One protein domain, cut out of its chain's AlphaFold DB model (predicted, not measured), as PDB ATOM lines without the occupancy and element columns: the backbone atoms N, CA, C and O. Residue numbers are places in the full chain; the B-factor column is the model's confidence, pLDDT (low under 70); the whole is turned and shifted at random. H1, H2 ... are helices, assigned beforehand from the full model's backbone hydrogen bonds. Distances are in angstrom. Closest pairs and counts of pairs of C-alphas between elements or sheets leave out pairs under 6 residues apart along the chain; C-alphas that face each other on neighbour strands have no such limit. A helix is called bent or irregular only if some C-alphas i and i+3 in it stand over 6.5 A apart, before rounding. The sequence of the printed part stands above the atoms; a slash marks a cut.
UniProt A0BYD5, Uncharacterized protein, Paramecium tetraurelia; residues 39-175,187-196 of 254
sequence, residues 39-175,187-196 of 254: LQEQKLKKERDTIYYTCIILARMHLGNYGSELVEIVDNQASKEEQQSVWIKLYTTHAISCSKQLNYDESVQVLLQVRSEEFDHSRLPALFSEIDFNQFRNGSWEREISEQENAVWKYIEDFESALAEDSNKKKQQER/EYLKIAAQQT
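This is residues 39 to 175 and 187 to 196 of the 254 residues of an uncharacterized protein of Paramecium tetraurelia (UniProt A0BYD5). What shape is this? Three long helices, H1, H3 and H7, pack crosswise as the core, with H4 packed on H1, H8 packed on H4 and H7, and short H2 and H6 near the end where H3 begins. Residues 168 to 175, of which 168 to 173 belong to H7, stick out. How much is printed? The printed part has 147 residues, with eight named helices, H1 to H8 in order, no named strand, and the class all helix. It is compact, with a radius of gyration of the C-alphas of 16.0 A and spans of 41 by 40 by 32 A.

What does the longest helix touch? H1, residues 39 to 66, and H3, residues 80 to 101, are the hub, touching four helices each. They touch at a steep tilt of 59 degrees, opposite ways, with the C-alphas of Cys 55 and Ala 95 closest at 4.9 A. How does H7 stand? H7, residues 147 to 173, is about perpendicular to H1 at 79 degrees, the closest C-alphas being those of Ile 56 and Ile 156, 6.7 A. It touches H3 with residues 149 to 153 alone, the C-alphas of Thr 92 and Glu 149 closest at 5.6 A. Where are the shorter helices? H4, residues 104 to 115, touches H1, the closest C-alphas being those of Ile 51 and Ser 107 at 5.5 A, and H8, residues 187 to 194, touches H4 at Arg 115 and Ile 191, 5.8 A, and H7 at Leu 163 and Leu 189, 6.1 A. H5, residues 121 to 127, only just touches H3, with 3 pairs of C-alphas within 8 A, those of Cys 98 and Leu 127 closest at 5.5 A. H2, residues 68 to 75, touches H3 at Val 74 and Gln 83, 5.1 A between C-alphas, and H6, residues 134 to 137, is close but not clearly touching H2. Are the backbones in order? Every O i to N i+4 pair is within hydrogen-bond range in H2, H4, H7 and H8, against 23 of 24 in H1, 17 of 18 in H3 and 1 of 3 in H5, which has 3 of 4 O i to N i+3 pairs; H6 is too short for an i+4 pair.

Where do the long helices run? H1 starts at C-alpha 39 (33.281, 36.738, 7.010) and is 41.2 A long; H3 is 32.0 A and H7 38.6 A, ending at C-alpha 173 (32.850, 71.114, 16.366). Is any helix irregular? H5 is, but only just: C-alphas 122 and 125 are 6.7 A apart.

Where is the cut? Residues 176 to 186 are not printed, and C-alphas 175 and 187 are 19.4 A apart. Is confidence low anywhere? It is under 70 at residues 78 and 115, 163 to 175 and 187 to 196.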
ATOM      1  N   LEU A  39      34.570  36.041   7.029       74.69
ATOM      2  CA  LEU A  39      33.281  36.738   7.010       74.69
ATOM      3  C   LEU A  39      32.358  36.266   8.146       74.69
ATOM      4  O   LEU A  39      31.680  37.073   8.785       74.69
ATOM      5  N   GLN A  40      32.336  34.960   8.419       76.25
ATOM      6  CA  GLN A  40      31.534  34.394   9.500       76.25
ATOM      7  C   GLN A  40      32.060  34.814  10.879       76.25
ATOM      8  O   GLN A  40      31.268  35.175  11.750       76.25
ATOM      9  N   GLU A  41      33.379  34.834  11.066       76.38
ATOM     10  CA  GLU A  41      34.022  35.342  12.282       76.38
ATOM     11  C   GLU A  41      33.714  36.828  12.508       76.38
ATOM     12  O   GLU A  41      33.342  37.215  13.617       76.38
ATOM     13  N   GLN A  42      33.784  37.655  11.458       74.12
ATOM     14  CA  GLN A  42      33.417  39.073  11.528       74.12
ATOM     15  C   GLN A  42      31.948  39.270  11.905       74.12
ATOM     16  O   GLN A  42      31.636  40.119  12.741       74.12
ATOM     17  N   LYS A  43      31.043  38.468  11.334       74.38
ATOM     18  CA  LYS A  43      29.618  38.514  11.671       74.38
ATOM     19  C   LYS A  43      29.378  38.158  13.139       74.38
ATOM     20  O   LYS A  43      28.729  38.922  13.845       74.38
ATOM     21  N   LEU A  44      29.943  37.046  13.611       77.56
ATOM     22  CA  LEU A  44      29.814  36.611  15.007       77.56
ATOM     23  C   LEU A  44      30.405  37.631  15.983       77.56
ATOM     24  O   LEU A  44      29.859  37.847  17.065       77.56
ATOM     25  N   LYS A  45      31.517  38.267  15.601       80.00
ATOM     26  CA  LYS A  45      32.108  39.359  16.370       80.00
ATOM     27  C   LYS A  45      31.144  40.542  16.458       80.00
ATOM     28  O   LYS A  45      30.826  40.967  17.559       80.00
ATOM     29  N   LYS A  46      30.605  41.005  15.327       77.62
ATOM     30  CA  LYS A  46      29.646  42.119  15.289       77.62
ATOM     31  C   LYS A  46      28.397  41.848  16.131       77.62
ATOM     32  O   LYS A  46      27.932  42.736  16.845       77.62
ATOM     33  N   GLU A  47      27.857  40.636  16.054       80.31
ATOM     34  CA  GLU A  47      26.694  40.233  16.852       80.31
ATOM     35  C   GLU A  47      26.998  40.309  18.350       80.31
ATOM     36  O   GLU A  47      26.254  40.930  19.109       80.31
ATOM     37  N   ARG A  48      28.135  39.738  18.762       85.06
ATOM     38  CA  ARG A  48      28.606  39.768  20.148       85.06
ATOM     39  C   ARG A  48      28.828  41.197  20.647       85.06
ATOM     40  O   ARG A  48      28.371  41.527  21.738       85.06
ATOM     41  N   ASP A  49      29.501  42.027  19.857       84.31
ATOM     42  CA  ASP A  49      29.812  43.411  20.215       84.31
ATOM     43  C   ASP A  49      28.516  44.214  20.400       84.31
ATOM     44  O   ASP A  49      28.357  44.918  21.393       84.31
ATOM     45  N   THR A  50      27.531  44.024  19.516       83.12
ATOM     46  CA  THR A  50      26.210  44.676  19.617       83.12
ATOM     47  C   THR A  50      25.480  44.303  20.911       83.12
ATOM     48  O   THR A  50      24.908  45.173  21.574       83.12
ATOM     49  N   ILE A  51      25.514  43.023  21.295       89.12
ATOM     50  CA  ILE A  51      24.919  42.554  22.554       89.12
ATOM     51  C   ILE A  51      25.625  43.211  23.745       89.12
ATOM     52  O   ILE A  51      24.963  43.771  24.619       89.12
ATOM     53  N   TYR A  52      26.963  43.202  23.774       88.56
ATOM     54  CA  TYR A  52      27.707  43.807  24.880       88.56
ATOM     55  C   TYR A  52      27.482  45.310  24.977       88.56
ATOM     56  O   TYR A  52      27.205  45.786  26.072       88.56
ATOM     57  N   TYR A  53      27.512  46.051  23.870       86.00
ATOM     58  CA  TYR A  53      27.218  47.482  23.899       86.00
ATOM     59  C   TYR A  53      25.827  47.773  24.453       86.00
ATOM     60  O   TYR A  53      25.672  48.623  25.332       86.00
ATOM     61  N   THR A  54      24.826  47.003  24.024       87.75
ATOM     62  CA  THR A  54      23.470  47.107  24.574       87.75
ATOM     63  C   THR A  54      23.458  46.876  26.073       87.75
ATOM     64  O   THR A  54      22.904  47.675  26.827       87.75
ATOM     65  N   CYS A  55      24.121  45.821  26.525       92.62
ATOM     66  CA  CYS A  55      24.166  45.483  27.934       92.62
ATOM     67  C   CYS A  55      24.970  46.466  28.780       92.62
ATOM     68  O   CYS A  55      24.602  46.685  29.929       92.62
ATOM     69  N   ILE A  56      25.996  47.116  28.231       89.81
ATOM     70  CA  ILE A  56      26.724  48.198  28.904       89.81
ATOM     71  C   ILE A  56      25.793  49.394  29.127       89.81
ATOM     72  O   ILE A  56      25.716  49.914  30.241       89.81
ATOM     73  N   ILE A  57      25.022  49.789  28.107       87.44
ATOM     74  CA  ILE A  57      24.045  50.884  28.209       87.44
ATOM     75  C   ILE A  57      22.980  50.558  29.257       87.44
ATOM     76  O   ILE A  57      22.733  51.353  30.166       87.44
ATOM     77  N   LEU A  58      22.377  49.371  29.170       90.19
ATOM     78  CA  LEU A  58      21.339  48.946  30.105       90.19
ATOM     79  C   LEU A  58      21.869  48.790  31.532       90.19
ATOM     80  O   LEU A  58      21.189  49.196  32.474       90.19
ATOM     81  N   ALA A  59      23.077  48.248  31.706       91.44
ATOM     82  CA  ALA A  59      23.725  48.144  33.009       91.44
ATOM     83  C   ALA A  59      23.962  49.534  33.606       91.44
ATOM     84  O   ALA A  59      23.633  49.757  34.768       91.44
ATOM     85  N   ARG A  60      24.431  50.503  32.808       87.19
ATOM     86  CA  ARG A  60      24.580  51.900  33.237       87.19
ATOM     87  C   ARG A  60      23.251  52.506  33.679       87.19
ATOM     88  O   ARG A  60      23.195  53.149  34.724       87.19
ATOM     89  N   MET A  61      22.185  52.306  32.899       86.75
ATOM     90  CA  MET A  61      20.840  52.788  33.233       86.75
ATOM     91  C   MET A  61      20.324  52.154  34.528       86.75
ATOM     92  O   MET A  61      19.811  52.855  35.397       86.75
ATOM     93  N   HIS A  62      20.485  50.838  34.677       87.69
ATOM     94  CA  HIS A  62      20.040  50.110  35.860       87.69
ATOM     95  C   HIS A  62      20.816  50.525  37.112       87.69
ATOM     96  O   HIS A  62      20.201  50.883  38.111       87.69
ATOM     97  N   LEU A  63      22.149  50.566  37.041       85.81
ATOM     98  CA  LEU A  63      23.016  51.029  38.129       85.81
ATOM     99  C   LEU A  63      22.732  52.491  38.498       85.81
ATOM    100  O   LEU A  63      22.695  52.837  39.677       85.81
ATOM    101  N   GLY A  64      22.447  53.338  37.505       81.81
ATOM    102  CA  GLY A  64      22.039  54.726  37.715       81.81
ATOM    103  C   GLY A  64      20.774  54.873  38.568       81.81
ATOM    104  O   GLY A  64      20.685  55.819  39.352       81.81
ATOM    105  N   ASN A  65      19.837  53.921  38.494       81.62
ATOM    106  CA  ASN A  65      18.614  53.942  39.301       81.62
ATOM    107  C   ASN A  65      18.867  53.697  40.799       81.62
ATOM    108  O   ASN A  65      18.056  54.132  41.615       81.62
ATOM    109  N   TYR A  66      19.983  53.059  41.178       78.56
ATOM    110  CA  TYR A  66      20.358  52.878  42.590       78.56
ATOM    111  C   TYR A  66      20.949  54.150  43.217       78.56
ATOM    112  O   TYR A  66      20.954  54.294  44.439       78.56
ATOM    113  N   GLY A  67      21.432  55.099  42.406       76.94
ATOM    114  CA  GLY A  67      21.850  56.427  42.861       76.94
ATOM    115  C   GLY A  67      22.794  56.405  44.071       76.94
ATOM    116  O   GLY A  67      23.932  55.951  43.981       76.94
ATOM    117  N   SER A  68      22.328  56.923  45.213       76.62
ATOM    118  CA  SER A  68      23.116  57.017  46.452       76.62
ATOM    119  C   SER A  68      23.429  55.671  47.105       76.62
ATOM    120  O   SER A  68      24.439  55.566  47.790       76.62
ATOM    121  N   GLU A  69      22.593  54.651  46.899       80.75
ATOM    122  CA  GLU A  69      22.806  53.311  47.466       80.75
ATOM    123  C   GLU A  69      24.051  52.649  46.868       80.75
ATOM    124  O   GLU A  69      24.865  52.061  47.577       80.75
ATOM    125  N   LEU A  70      24.236  52.811  45.558       82.62
ATOM    126  CA  LEU A  70      25.422  52.346  44.848       82.62
ATOM    127  C   LEU A  70      26.688  53.070  45.333       82.62
ATOM    128  O   LEU A  70      27.716  52.431  45.540       82.62
ATOM    129  N   VAL A  71      26.601  54.387  45.549       81.19
ATOM    130  CA  VAL A  71      27.717  55.183  46.087       81.19
ATOM    131  C   VAL A  71      28.105  54.692  47.475       81.19
ATOM    132  O   VAL A  71      29.283  54.494  47.728       81.19
ATOM    133  N   GLU A  72      27.136  54.430  48.350       82.75
ATOM    134  CA  GLU A  72      27.396  53.911  49.694       82.75
ATOM    135  C   GLU A  72      28.116  52.552  49.661       82.75
ATOM    136  O   GLU A  72      29.072  52.343  50.402       82.75
ATOM    137  N   ILE A  73      27.705  51.634  48.784       82.44
ATOM    138  CA  ILE A  73      28.342  50.312  48.648       82.44
ATOM    139  C   ILE A  73      29.813  50.433  48.240       82.44
ATOM    140  O   ILE A  73      30.668  49.728  48.787       82.44
ATOM    141  N   VAL A  74      30.097  51.319  47.284       83.50
ATOM    142  CA  VAL A  74      31.462  51.588  46.830       83.50
ATOM    143  C   VAL A  74      32.241  52.291  47.944       83.50
ATOM    144  O   VAL A  74      33.279  51.792  48.363       83.50
ATOM    145  N   ASP A  75      31.725  53.384  48.501       80.06
ATOM    146  CA  ASP A  75      32.425  54.207  49.495       80.06
ATOM    147  C   ASP A  75      32.668  53.491  50.833       80.06
ATOM    148  O   ASP A  75      33.618  53.831  51.538       80.06
ATOM    149  N   ASN A  76      31.868  52.475  51.170       81.88
ATOM    150  CA  ASN A  76      32.065  51.648  52.363       81.88
ATOM    151  C   ASN A  76      33.315  50.745  52.296       81.88
ATOM    152  O   ASN A  76      33.653  50.111  53.298       81.88
ATOM    153  N   GLN A  77      34.013  50.672  51.157       76.44
ATOM    154  CA  GLN A  77      35.286  49.954  51.051       76.44
ATOM    155  C   GLN A  77      36.461  50.776  51.602       76.44
ATOM    156  O   GLN A  77      36.497  52.002  51.486       76.44
ATOM    157  N   ALA A  78      37.457  50.102  52.186       68.94
ATOM    158  CA  ALA A  78      38.506  50.766  52.958       68.94
ATOM    159  C   ALA A  78      39.534  51.503  52.085       68.94
ATOM    160  O   ALA A  78      40.089  52.519  52.511       68.94
ATOM    161  N   SER A  79      39.807  51.001  50.877       80.19
ATOM    162  CA  SER A  79      40.787  51.584  49.956       80.19
ATOM    163  C   SER A  79      40.174  51.947  48.602       80.19
ATOM    164  O   SER A  79      39.178  51.372  48.172       80.19
ATOM    165  N   LYS A  80      40.816  52.873  47.878       78.81
ATOM    166  CA  LYS A  80      40.421  53.223  46.501       78.81
ATOM    167  C   LYS A  80      40.523  52.044  45.531       78.81
ATOM    168  O   LYS A  80      39.754  51.962  44.584       78.81
ATOM    169  N   GLU A  81      41.474  51.149  45.764       78.62
ATOM    170  CA  GLU A  81      41.653  49.937  44.961       78.62
ATOM    171  C   GLU A  81      40.478  48.975  45.175       78.62
ATOM    172  O   GLU A  81      39.947  48.421  44.216       78.62
ATOM    173  N   GLU A  82      40.003  48.836  46.417       79.69
ATOM    174  CA  GLU A  82      38.802  48.053  46.722       79.69
ATOM    175  C   GLU A  82      37.539  48.710  46.151       79.69
ATOM    176  O   GLU A  82      36.704  48.012  45.583       79.69
ATOM    177  N   GLN A  83      37.425  50.042  46.223       80.94
ATOM    178  CA  GLN A  83      36.340  50.798  45.581       80.94
ATOM    179  C   GLN A  83      36.285  50.529  44.073       80.94
ATOM    180  O   GLN A  83      35.222  50.236  43.524       80.94
ATOM    181  N   GLN A  84      37.441  50.590  43.406       83.44
ATOM    182  CA  GLN A  84      37.546  50.318  41.978       83.44
ATOM    183  C   GLN A  84      37.204  48.860  41.656       83.44
ATOM    184  O   GLN A  84      36.462  48.613  40.710       83.44
ATOM    185  N   SER A  85      37.682  47.900  42.450       85.75
ATOM    186  CA  SER A  85      37.364  46.482  42.246       85.75
ATOM    187  C   SER A  85      35.866  46.199  42.408       85.75
ATOM    188  O   SER A  85      35.270  45.565  41.537       85.75
ATOM    189  N   VAL A  86      35.218  46.753  43.445       87.81
ATOM    190  CA  VAL A  86      33.754  46.670  43.616       87.81
ATOM    191  C   VAL A  86      33.033  47.232  42.400       87.81
ATOM    192  O   VAL A  86      32.096  46.609  41.903       87.81
ATOM    193  N   TRP A  87      33.464  48.396  41.910       88.06
ATOM    194  CA  TRP A  87      32.842  49.032  40.756       88.06
ATOM    195  C   TRP A  87      32.966  48.180  39.490       88.06
ATOM    196  O   TRP A  87      31.964  47.936  38.818       88.06
ATOM    197  N   ILE A  88      34.171  47.678  39.202       89.06
ATOM    198  CA  ILE A  88      34.418  46.799  38.055       89.06
ATOM    199  C   ILE A  88      33.542  45.554  38.171       89.06
ATOM    200  O   ILE A  88      32.841  45.211  37.218       89.06
ATOM    201  N   LYS A  89      33.520  44.906  39.340       92.19
ATOM    202  CA  LYS A  89      32.728  43.695  39.562       92.19
ATOM    203  C   LYS A  89      31.238  43.963  39.378       92.19
ATOM    204  O   LYS A  89      30.577  43.218  38.661       92.19
ATOM    205  N   LEU A  90      30.711  45.042  39.957       90.69
ATOM    206  CA  LEU A  90      29.314  45.442  39.787       90.69
ATOM    207  C   LEU A  90      28.983  45.620  38.307       90.69
ATOM    208  O   LEU A  90      28.071  44.972  37.799       90.69
ATOM    209  N   TYR A  91      29.735  46.458  37.602       91.38
ATOM    210  CA  TYR A  91      29.408  46.818  36.228       91.38
ATOM    211  C   TYR A  91      29.546  45.627  35.271       91.38
ATOM    212  O   TYR A  91      28.641  45.356  34.479       91.38
ATOM    213  N   THR A  92      30.631  44.860  35.392       93.25
ATOM    214  CA  THR A  92      30.865  43.673  34.558       93.25
ATOM    215  C   THR A  92      29.855  42.566  34.850       93.25
ATOM    216  O   THR A  92      29.327  41.985  33.904       93.25
ATOM    217  N   THR A  93      29.480  42.333  36.116       92.88
ATOM    218  CA  THR A  93      28.427  41.365  36.481       92.88
ATOM    219  C   THR A  93      27.096  41.730  35.830       92.88
ATOM    220  O   THR A  93      26.424  40.860  35.275       92.88
ATOM    221  N   HIS A  94      26.730  43.016  35.830       92.75
ATOM    222  CA  HIS A  94      25.511  43.482  35.170       92.75
ATOM    223  C   HIS A  94      25.573  43.281  33.656       92.75
ATOM    224  O   HIS A  94      24.657  42.694  33.080       92.75
ATOM    225  N   ALA A  95      26.667  43.687  33.009       92.81
ATOM    226  CA  ALA A  95      26.833  43.504  31.570       92.81
ATOM    227  C   ALA A  95      26.804  42.017  31.158       92.81
ATOM    228  O   ALA A  95      26.144  41.662  30.183       92.81
ATOM    229  N   ILE A  96      27.461  41.139  31.926       92.50
ATOM    230  CA  ILE A  96      27.486  39.686  31.693       92.50
ATOM    231  C   ILE A  96      26.114  39.050  31.939       92.50
ATOM    232  O   ILE A  96      25.712  38.160  31.196       92.50
ATOM    233  N   SER A  97      25.396  39.459  32.986       91.94
ATOM    234  CA  SER A  97      24.051  38.939  33.258       91.94
ATOM    235  C   SER A  97      23.096  39.310  32.125       91.94
ATOM    236  O   SER A  97      22.447  38.431  31.565       91.94
ATOM    237  N   CYS A  98      23.112  40.573  31.690       93.62
ATOM    238  CA  CYS A  98      22.307  41.027  30.562       93.62
ATOM    239  C   CYS A  98      22.644  40.290  29.256       93.62
ATOM    240  O   CYS A  98      21.731  39.907  28.525       93.62
ATOM    241  N   SER A  99      23.925  40.035  28.961       92.25
ATOM    242  CA  SER A  99      24.315  39.408  27.688       92.25
ATOM    243  C   SER A  99      23.854  37.954  27.559       92.25
ATOM    244  O   SER A  99      23.788  37.425  26.453       92.25
ATOM    245  N   LYS A 100      23.495  37.312  28.677       91.50
ATOM    246  CA  LYS A 100      22.869  35.982  28.698       91.50
ATOM    247  C   LYS A 100      21.369  36.022  28.398       91.50
ATOM    248  O   LYS A 100      20.813  34.993  28.030       91.50
ATOM    249  N   GLN A 101      20.728  37.175  28.584       91.62
ATOM    250  CA  GLN A 101      19.278  37.352  28.469       91.62
ATOM    251  C   GLN A 101      18.849  37.925  27.114       91.62
ATOM    252  O   GLN A 101      17.671  37.843  26.778       91.62
ATOM    253  N   LEU A 102      19.775  38.515  26.349       89.12
ATOM    254  CA  LEU A 102      19.485  39.142  25.059       89.12
ATOM    255  C   LEU A 102      20.156  38.400  23.906       89.12
ATOM    256  O   LEU A 102      21.331  38.040  23.971       89.12
ATOM    257  N   ASN A 103      19.425  38.255  22.804       90.06
ATOM    258  CA  ASN A 103      20.011  37.915  21.508       90.06
ATOM    259  C   ASN A 103      20.324  39.174  20.669       90.06
ATOM    260  O   ASN A 103      20.064  40.305  21.086       90.06
ATOM    261  N   TYR A 104      20.908  38.982  19.480       84.75
ATOM    262  CA  TYR A 104      21.287  40.080  18.583       84.75
ATOM    263  C   TYR A 104      20.095  40.953  18.163       84.75
ATOM    264  O   TYR A 104      20.161  42.174  18.293       84.75
ATOM    265  N   ASP A 105      18.995  40.347  17.709       80.62
ATOM    266  CA  ASP A 105      17.826  41.088  17.225       80.62
ATOM    267  C   ASP A 105      17.166  41.882  18.360       80.62
ATOM    268  O   ASP A 105      16.831  43.056  18.193       80.62
ATOM    269  N   GLU A 106      17.034  41.273  19.542       86.94
ATOM    270  CA  GLU A 106      16.541  41.950  20.746       86.94
ATOM    271  C   GLU A 106      17.442  43.109  21.150       86.94
ATOM    272  O   GLU A 106      16.939  44.176  21.501       86.94
ATOM    273  N   SER A 107      18.760  42.919  21.059       86.12
ATOM    274  CA  SER A 107      19.734  43.968  21.339       86.12
ATOM    275  C   SER A 107      19.509  45.150  20.403       86.12
ATOM    276  O   SER A 107      19.269  46.257  20.869       86.12
ATOM    277  N   VAL A 108      19.433  44.922  19.090       81.81
ATOM    278  CA  VAL A 108      19.128  45.981  18.113       81.81
ATOM    279  C   VAL A 108      17.806  46.688  18.432       81.81
ATOM    280  O   VAL A 108      17.748  47.915  18.403       81.81
ATOM    281  N   GLN A 109      16.746  45.957  18.787       81.75
ATOM    282  CA  GLN A 109      15.458  46.569  19.133       81.75
ATOM    283  C   GLN A 109      15.531  47.431  20.394       81.75
ATOM    284  O   GLN A 109      15.038  48.558  20.396       81.75
ATOM    285  N   VAL A 110      16.177  46.934  21.450       84.50
ATOM    286  CA  VAL A 110      16.404  47.703  22.679       84.50
ATOM    287  C   VAL A 110      17.125  49.000  22.354       84.50
ATOM    288  O   VAL A 110      16.734  50.056  22.830       84.50
ATOM    289  N   LEU A 111      18.141  48.947  21.507       80.50
ATOM    290  CA  LEU A 111      18.905  50.122  21.116       80.50
ATOM    291  C   LEU A 111      18.087  51.164  20.367       80.50
ATOM    292  O   LEU A 111      18.229  52.361  20.620       80.50
ATOM    293  N   LEU A 112      17.197  50.717  19.486       74.19
ATOM    294  CA  LEU A 112      16.253  51.594  18.800       74.19
ATOM    295  C   LEU A 112      15.247  52.226  19.776       74.19
ATOM    296  O   LEU A 112      14.918  53.406  19.634       74.19
ATOM    297  N   GLN A 113      14.783  51.471  20.773       77.50
ATOM    298  CA  GLN A 113      13.862  51.946  21.814       77.50
ATOM    299  C   GLN A 113      14.530  52.933  22.767       77.50
ATOM    300  O   GLN A 113      13.960  53.972  23.090       77.50
ATOM    301  N   VAL A 114      15.762  52.627  23.183       79.25
ATOM    302  CA  VAL A 114      16.616  53.535  23.946       79.25
ATOM    303  C   VAL A 114      16.733  54.817  23.133       79.25
ATOM    304  O   VAL A 114      16.290  55.848  23.601       79.25
ATOM    305  N   ARG A 115      17.120  54.775  21.854       69.19
ATOM    306  CA  ARG A 115      17.201  55.981  21.008       69.19
ATOM    307  C   ARG A 115      15.944  56.834  20.931       69.19
ATOM    308  O   ARG A 115      16.049  58.058  20.932       69.19
ATOM    309  N   SER A 116      14.792  56.205  20.795       71.19
ATOM    310  CA  SER A 116      13.521  56.906  20.609       71.19
ATOM    311  C   SER A 116      12.923  57.438  21.913       71.19
ATOM    312  O   SER A 116      11.860  58.043  21.862       71.19
ATOM    313  N   GLU A 117      13.586  57.240  23.062       73.19
ATOM    314  CA  GLU A 117      13.029  57.527  24.397       73.19
ATOM    315  C   GLU A 117      11.750  56.716  24.704       73.19
ATOM    316  O   GLU A 117      11.039  56.995  25.665       73.19
ATOM    317  N   GLU A 118      11.483  55.664  23.925       78.81
ATOM    318  CA  GLU A 118      10.341  54.755  24.093       78.81
ATOM    319  C   GLU A 118      10.699  53.528  24.941       78.81
ATOM    320  O   GLU A 118       9.873  52.637  25.149       78.81
ATOM    321  N   PHE A 119      11.946  53.446  25.413       81.88
ATOM    322  CA  PHE A 119      12.405  52.307  26.189       81.88
ATOM    323  C   PHE A 119      11.637  52.168  27.507       81.88
ATOM    324  O   PHE A 119      11.659  53.039  28.378       81.88
ATOM    325  N   ASP A 120      11.001  51.012  27.679       80.56
ATOM    326  CA  ASP A 120      10.304  50.667  28.908       80.56
ATOM    327  C   ASP A 120      11.292  50.248  30.007       80.56
ATOM    328  O   ASP A 120      11.749  49.102  30.086       80.56
ATOM    329  N   HIS A 121      11.580  51.186  30.908       81.75
ATOM    330  CA  HIS A 121      12.439  50.971  32.071       81.75
ATOM    331  C   HIS A 121      11.953  49.853  33.005       81.75
ATOM    332  O   HIS A 121      12.765  49.304  33.755       81.75
ATOM    333  N   SER A 122      10.671  49.473  32.959       80.06
ATOM    334  CA  SER A 122      10.146  48.369  33.767       80.06
ATOM    335  C   SER A 122      10.720  47.007  33.365       80.06
ATOM    336  O   SER A 122      10.653  46.059  34.147       80.06
ATOM    337  N   ARG A 123      11.355  46.911  32.189       76.81
ATOM    338  CA  ARG A 123      12.048  45.701  31.731       76.81
ATOM    339  C   ARG A 123      13.416  45.503  32.385       76.81
ATOM    340  O   ARG A 123      13.897  44.373  32.422       76.81
ATOM    341  N   LEU A 124      14.039  46.562  32.919       80.12
ATOM    342  CA  LEU A 124      15.387  46.487  33.501       80.12
ATOM    343  C   LEU A 124      15.487  45.462  34.644       80.12
ATOM    344  O   LEU A 124      16.388  44.633  34.585       80.12
ATOM    345  N   PRO A 125      14.586  45.431  35.649       82.62
ATOM    346  CA  PRO A 125      14.694  44.473  36.749       82.62
ATOM    347  C   PRO A 125      14.706  43.009  36.300       82.62
ATOM    348  O   PRO A 125      15.380  42.199  36.922       82.62
ATOM    349  N   ALA A 126      13.999  42.665  35.217       85.00
ATOM    350  CA  ALA A 126      13.974  41.298  34.698       85.00
ATOM    351  C   ALA A 126      15.313  40.887  34.064       85.00
ATOM    352  O   ALA A 126      15.715  39.737  34.185       85.00
ATOM    353  N   LEU A 127      16.028  41.822  33.430       85.56
ATOM    354  CA  LEU A 127      17.335  41.556  32.815       85.56
ATOM    355  C   LEU A 127      18.454  41.362  33.845       85.56
ATOM    356  O   LEU A 127      19.473  40.755  33.531       85.56
ATOM    357  N   PHE A 128      18.260  41.871  35.063       89.62
ATOM    358  CA  PHE A 128      19.249  41.837  36.144       89.62
ATOM    359  C   PHE A 128      18.757  41.063  37.374       89.62
ATOM    360  O   PHE A 128      19.369  41.147  38.436       89.62
ATOM    361  N   SER A 129      17.669  40.292  37.258       82.75
ATOM    362  CA  SER A 129      17.014  39.641  38.405       82.75
ATOM    363  C   SER A 129      17.883  38.603  39.115       82.75
ATOM    364  O   SER A 129      17.614  38.249  40.259       82.75
ATOM    365  N   GLU A 130      18.905  38.088  38.432       85.38
ATOM    366  CA  GLU A 130      19.854  37.114  38.983       85.38
ATOM    367  C   GLU A 130      20.933  37.764  39.863       85.38
ATOM    368  O   GLU A 130      21.675  37.063  40.551       85.38
ATOM    369  N   ILE A 131      21.038  39.095  39.853       87.44
ATOM    370  CA  ILE A 131      22.066  39.821  40.593       87.44
ATOM    371  C   ILE A 131      21.522  40.187  41.970       87.44
ATOM    372  O   ILE A 131      20.714  41.102  42.121       87.44
ATOM    373  N   ASP A 132      22.017  39.510  43.005       87.00
ATOM    374  CA  ASP A 132      21.779  39.947  44.378       87.00
ATOM    375  C   ASP A 132      22.669  41.149  44.695       87.00
ATOM    376  O   ASP A 132      23.877  41.019  44.893       87.00
ATOM    377  N   PHE A 133      22.082  42.340  44.759       82.38
ATOM    378  CA  PHE A 133      22.816  43.564  45.074       82.38
ATOM    379  C   PHE A 133      23.340  43.583  46.523       82.38
ATOM    380  O   PHE A 133      24.350  44.227  46.823       82.38
ATOM    381  N   ASN A 134      22.710  42.828  47.433       84.56
ATOM    382  CA  ASN A 134      23.115  42.790  48.839       84.56
ATOM    383  C   ASN A 134      24.471  42.113  49.043       84.56
ATOM    384  O   ASN A 134      25.146  42.406  50.033       84.56
ATOM    385  N   GLN A 135      24.908  41.260  48.112       87.06
ATOM    386  CA  GLN A 135      26.222  40.625  48.200       87.06
ATOM    387  C   GLN A 135      27.361  41.659  48.177       87.06
ATOM    388  O   GLN A 135      28.362  41.506  48.878       87.06
ATOM    389  N   PHE A 136      27.181  42.758  47.433       86.31
ATOM    390  CA  PHE A 136      28.153  43.847  47.359       86.31
ATOM    391  C   PHE A 136      28.133  44.697  48.631       86.31
ATOM    392  O   PHE A 136      29.188  45.016  49.174       86.31
ATOM    393  N   ARG A 137      26.936  44.973  49.168       82.50
ATOM    394  CA  ARG A 137      26.755  45.690  50.441       82.50
ATOM    395  C   ARG A 137      27.409  44.966  51.618       82.50
ATOM    396  O   ARG A 137      28.046  45.598  52.452       82.50
ATOM    397  N   ASN A 138      27.256  43.648  51.680       83.81
ATOM    398  CA  ASN A 138      27.731  42.844  52.805       83.81
ATOM    399  C   ASN A 138      29.181  42.364  52.631       83.81
ATOM    400  O   ASN A 138      29.690  41.638  53.484       83.81
ATOM    401  N   GLY A 139      29.841  42.733  51.527       80.19
ATOM    402  CA  GLY A 139      31.212  42.316  51.232       80.19
ATOM    403  C   GLY A 139      31.365  40.819  50.940       80.19
ATOM    404  O   GLY A 139      32.476  40.303  51.011       80.19
ATOM    405  N   SER A 140      30.275  40.114  50.623       83.31
ATOM    406  CA  SER A 140      30.251  38.667  50.367       83.31
ATOM    407  C   SER A 140      30.444  38.313  48.888       83.31
ATOM    408  O   SER A 140      29.993  37.261  48.441       83.31
ATOM    409  N   TRP A 141      31.064  39.205  48.120       85.06
ATOM    410  CA  TRP A 141      31.312  39.060  46.688       85.06
ATOM    411  C   TRP A 141      32.757  38.608  46.429       85.06
ATOM    412  O   TRP A 141      33.658  38.819  47.247       85.06
ATOM    413  N   GLU A 142      32.987  37.969  45.285       84.25
ATOM    414  CA  GLU A 142      34.319  37.513  44.885       84.25
ATOM    415  C   GLU A 142      35.193  38.695  44.449       84.25
ATOM    416  O   GLU A 142      34.928  39.330  43.431       84.25
ATOM    417  N   ARG A 143      36.258  38.966  45.213       81.25
ATOM    418  CA  ARG A 143      37.154  40.111  44.976       81.25
ATOM    419  C   ARG A 143      38.030  39.987  43.737       81.25
ATOM    420  O   ARG A 143      38.498  41.000  43.222       81.25
ATOM    421  N   GLU A 144      38.311  38.761  43.317       87.25
ATOM    422  CA  GLU A 144      39.132  38.512  42.144       87.25
ATOM    423  C   GLU A 144      38.329  38.825  40.878       87.25
ATOM    424  O   GLU A 144      37.160  38.454  40.754       87.25
ATOM    425  N   ILE A 145      38.960  39.548  39.955       86.56
ATOM    426  CA  ILE A 145      38.384  39.853  38.649       86.56
ATOM    427  C   ILE A 145      38.813  38.737  37.699       86.56
ATOM    428  O   ILE A 145      39.997  38.581  37.401       86.56
ATOM    429  N   SER A 146      37.843  37.964  37.228       90.38
ATOM    430  CA  SER A 146      38.057  36.876  36.277       90.38
ATOM    431  C   SER A 146      38.509  37.388  34.905       90.38
ATOM    432  O   SER A 146      38.343  38.556  34.550       90.38
ATOM    433  N   GLU A 147      39.048  36.491  34.076       89.06
ATOM    434  CA  GLU A 147      39.438  36.815  32.697       89.06
ATOM    435  C   GLU A 147      38.251  37.330  31.868       89.06
ATOM    436  O   GLU A 147      38.382  38.297  31.118       89.06
ATOM    437  N   GLN A 148      37.068  36.734  32.053       88.19
ATOM    438  CA  GLN A 148      35.849  37.179  31.382       88.19
ATOM    439  C   GLN A 148      35.449  38.592  31.820       88.19
ATOM    440  O   GLN A 148      35.104  39.417  30.976       88.19
ATOM    441  N   GLU A 149      35.503  38.886  33.119       90.06
ATOM    442  CA  GLU A 149      35.178  40.216  33.640       90.06
ATOM    443  C   GLU A 149      36.176  41.261  33.147       90.06
ATOM    444  O   GLU A 149      35.752  42.327  32.720       90.06
ATOM    445  N   ASN A 150      37.472  40.943  33.098       89.00
ATOM    446  CA  ASN A 150      38.482  41.830  32.515       89.00
ATOM    447  C   ASN A 150      38.234  42.090  31.023       89.00
ATOM    448  O   ASN A 150      38.360  43.225  30.563       89.00
ATOM    449  N   ALA A 151      37.852  41.064  30.259       87.19
ATOM    450  CA  ALA A 151      37.513  41.234  28.851       87.19
ATOM    451  C   ALA A 151      36.309  42.172  28.677       87.19
ATOM    452  O   ALA A 151      36.361  43.085  27.859       87.19
ATOM    453  N   VAL A 152      35.249  41.987  29.470       88.56
ATOM    454  CA  VAL A 152      34.062  42.859  29.457       88.56
ATOM    455  C   VAL A 152      34.389  44.266  29.950       88.56
ATOM    456  O   VAL A 152      33.911  45.238  29.372       88.56
ATOM    457  N   TRP A 153      35.234  44.393  30.972       89.81
ATOM    458  CA  TRP A 153      35.696  45.683  31.471       89.81
ATOM    459  C   TRP A 153      36.415  46.473  30.383       89.81
ATOM    460  O   TRP A 153      36.144  47.655  30.214       89.81
ATOM    461  N   LYS A 154      37.233  45.810  29.562       85.75
ATOM    462  CA  LYS A 154      37.860  46.451  28.407       85.75
ATOM    463  C   LYS A 154      36.834  46.985  27.400       85.75
ATOM    464  O   LYS A 154      36.984  48.109  26.941       85.75
ATOM    465  N   TYR A 155      35.759  46.242  27.109       80.56
ATOM    466  CA  TYR A 155      34.664  46.769  26.276       80.56
ATOM    467  C   TYR A 155      34.002  47.999  26.905       80.56
ATOM    468  O   TYR A 155      33.643  48.928  26.188       80.56
ATOM    469  N   ILE A 156      33.838  48.014  28.232       81.31
ATOM    470  CA  ILE A 156      33.310  49.173  28.962       81.31
ATOM    471  C   ILE A 156      34.263  50.366  28.827       81.31
ATOM    472  O   ILE A 156      33.807  51.456  28.499       81.31
ATOM    473  N   GLU A 157      35.565  50.175  29.035       83.06
ATOM    474  CA  GLU A 157      36.572  51.236  28.908       83.06
ATOM    475  C   GLU A 157      36.656  51.787  27.481       83.06
ATOM    476  O   GLU A 157      36.668  53.006  27.302       83.06
ATOM    477  N   ASP A 158      36.660  50.915  26.470       78.38
ATOM    478  CA  ASP A 158      36.669  51.301  25.055       78.38
ATOM    479  C   ASP A 158      35.392  52.092  24.710       78.38
ATOM    480  O   ASP A 158      35.459  53.160  24.096       78.38
ATOM    481  N   PHE A 159      34.231  51.625  25.183       76.25
ATOM    482  CA  PHE A 159      32.951  52.313  25.027       76.25
ATOM    483  C   PHE A 159      32.948  53.691  25.703       76.25
ATOM    484  O   PHE A 159      32.595  54.691  25.078       76.25
ATOM    485  N   GLU A 160      33.355  53.784  26.971       72.56
ATOM    486  CA  GLU A 160      33.382  55.052  27.707       72.56
ATOM    487  C   GLU A 160      34.401  56.042  27.130       72.56
ATOM    488  O   GLU A 160      34.124  57.245  27.077       72.56
ATOM    489  N   SER A 161      35.544  55.548  26.655       75.44
ATOM    490  CA  SER A 161      36.560  56.362  25.984       75.44
ATOM    491  C   SER A 161      36.025  56.930  24.673       75.44
ATOM    492  O   SER A 161      36.131  58.138  24.450       75.44
ATOM    493  N   ALA A 162      35.354  56.106  23.860       70.19
ATOM    494  CA  ALA A 162      34.712  56.562  22.631       70.19
ATOM    495  C   ALA A 162      33.662  57.652  22.913       70.19
ATOM    496  O   ALA A 162      33.650  58.684  22.244       70.19
ATOM    497  N   LEU A 163      32.848  57.500  23.969       65.50
ATOM    498  CA  LEU A 163      31.894  58.533  24.401       65.50
ATOM    499  C   LEU A 163      32.569  59.839  24.852       65.50
ATOM    500  O   LEU A 163      32.048  60.935  24.607       65.50
ATOM    501  N   ALA A 164      33.701  59.742  25.551       66.69
ATOM    502  CA  ALA A 164      34.430  60.895  26.067       66.69
ATOM    503  C   ALA A 164      35.114  61.695  24.949       66.69
ATOM    504  O   ALA A 164      35.043  62.930  24.941       66.69
ATOM    505  N   GLU A 165      35.738  61.012  23.987       67.75
ATOM    506  CA  GLU A 165      36.332  61.639  22.804       67.75
ATOM    507  C   GLU A 165      35.283  62.376  21.976       67.75
ATOM    508  O   GLU A 165      35.493  63.526  21.585       67.75
ATOM    509  N   ASP A 166      34.118  61.764  21.798       60.50
ATOM    510  CA  ASP A 166      32.991  62.346  21.082       60.50
ATOM    511  C   ASP A 166      32.454  63.622  21.735       60.50
ATOM    512  O   ASP A 166      32.100  64.586  21.057       60.50
ATOM    513  N   SER A 167      32.408  63.657  23.068       59.50
ATOM    514  CA  SER A 167      32.018  64.846  23.833       59.50
ATOM    515  C   SER A 167      33.011  65.999  23.647       59.50
ATOM    516  O   SER A 167      32.618  67.163  23.509       59.50
ATOM    517  N   ASN A 168      34.307  65.686  23.595       60.16
ATOM    518  CA  ASN A 168      35.364  66.676  23.393       60.16
ATOM    519  C   ASN A 168      35.412  67.179  21.945       60.16
ATOM    520  O   ASN A 168      35.498  68.393  21.739       60.16
ATOM    521  N   LYS A 169      35.262  66.282  20.961       63.03
ATOM    522  CA  LYS A 169      35.114  66.634  19.541       63.03
ATOM    523  C   LYS A 169      33.875  67.493  19.318       63.03
ATOM    524  O   LYS A 169      33.983  68.510  18.654       63.03
ATOM    525  N   LYS A 170      32.739  67.200  19.962       55.91
ATOM    526  CA  LYS A 170      31.522  68.036  19.893       55.91
ATOM    527  C   LYS A 170      31.708  69.429  20.489       55.91
ATOM    528  O   LYS A 170      31.257  70.395  19.893       55.91
ATOM    529  N   LYS A 171      32.424  69.580  21.610       57.88
ATOM    530  CA  LYS A 171      32.764  70.917  22.148       57.88
ATOM    531  C   LYS A 171      33.678  71.726  21.218       57.88
ATOM    532  O   LYS A 171      33.694  72.955  21.315       57.88
ATOM    533  N   GLN A 172      34.454  71.050  20.370       54.91
ATOM    534  CA  GLN A 172      35.296  71.671  19.347       54.91
ATOM    535  C   GLN A 172      34.505  71.947  18.051       54.91
ATOM    536  O   GLN A 172      34.529  73.076  17.582       54.91
ATOM    537  N   GLN A 173      33.706  70.998  17.558       51.75
ATOM    538  CA  GLN A 173      32.850  71.114  16.366       51.75
ATOM    539  C   GLN A 173      31.622  72.022  16.563       51.75
ATOM    540  O   GLN A 173      31.162  72.648  15.624       51.75
ATOM    541  N   GLU A 174      31.095  72.212  17.776       53.06
ATOM    542  CA  GLU A 174      30.082  73.256  18.024       53.06
ATOM    543  C   GLU A 174      30.650  74.681  17.872       53.06
ATOM    544  O   GLU A 174      29.883  75.643  17.815       53.06
ATOM    545  N   ARG A 175      31.981  74.827  17.770       49.62
ATOM    546  CA  ARG A 175      32.650  76.078  17.374       49.62
ATOM    547  C   ARG A 175      32.935  76.161  15.870       49.62
ATOM    548  O   ARG A 175      33.261  77.242  15.394       49.62
ATOM    549  N   GLU A 187      26.707  57.696  15.957       45.91
ATOM    550  CA  GLU A 187      25.340  58.111  16.293       45.91
ATOM    551  C   GLU A 187      24.788  57.279  17.457       45.91
ATOM    552  O   GLU A 187      24.203  57.808  18.404       45.91
ATOM    553  N   TYR A 188      25.066  55.981  17.431       47.22
ATOM    554  CA  TYR A 188      24.698  55.029  18.463       47.22
ATOM    555  C   TYR A 188      25.296  55.368  19.847       47.22
ATOM    556  O   TYR A 188      24.578  55.445  20.851       47.22
ATOM    557  N   LEU A 189      26.595  55.681  19.887       46.53
ATOM    558  CA  LEU A 189      27.304  56.171  21.074       46.53
ATOM    559  C   LEU A 189      26.713  57.502  21.588       46.53
ATOM    560  O   LEU A 189      26.462  57.692  22.784       46.53
ATOM    561  N   LYS A 190      26.403  58.427  20.675       45.78
ATOM    562  CA  LYS A 190      25.841  59.755  20.978       45.78
ATOM    563  C   LYS A 190      24.503  59.687  21.721       45.78
ATOM    564  O   LYS A 190      24.250  60.521  22.592       45.78
ATOM    565  N   ILE A 191      23.678  58.697  21.416       45.19
ATOM    566  CA  ILE A 191      22.362  58.493  22.027       45.19
ATOM    567  C   ILE A 191      22.480  57.930  23.447       45.19
ATOM    568  O   ILE A 191      21.875  58.473  24.375       45.19
ATOM    569  N   ALA A 192      23.318  56.907  23.640       41.50
ATOM    570  CA  ALA A 192      23.590  56.324  24.954       41.50
ATOM    571  C   ALA A 192      24.119  57.364  25.961       41.50
ATOM    572  O   ALA A 192      23.761  57.357  27.144       41.50
ATOM    573  N   ALA A 193      24.931  58.316  25.491       42.94
ATOM    574  CA  ALA A 193      25.393  59.438  26.303       42.94
ATOM    575  C   ALA A 193      24.314  60.505  26.558       42.94
ATOM    576  O   ALA A 193      24.306  61.110  27.628       42.94
ATOM    577  N   GLN A 194      23.403  60.788  25.627       44.31
ATOM    578  CA  GLN A 194      22.431  61.877  25.805       44.31
ATOM    579  C   GLN A 194      21.304  61.548  26.793       44.31
ATOM    580  O   GLN A 194      20.841  62.455  27.487       44.31
ATOM    581  N   GLN A 195      20.927  60.278  26.939       44.84
ATOM    582  CA  GLN A 195      19.859  59.862  27.860       44.84
ATOM    583  C   GLN A 195      20.260  59.828  29.337       44.84
ATOM    584  O   GLN A 195      19.413  59.793  30.222       44.84
ATOM    585  N   THR A 196      21.554  59.943  29.629       42.72
ATOM    586  CA  THR A 196      22.076  60.079  30.998       42.72
ATOM    587  C   THR A 196      22.200  61.544  31.439       42.72
ATOM    588  O   THR A 196      22.883  61.854  32.414       42.72
TER     589      THR A 196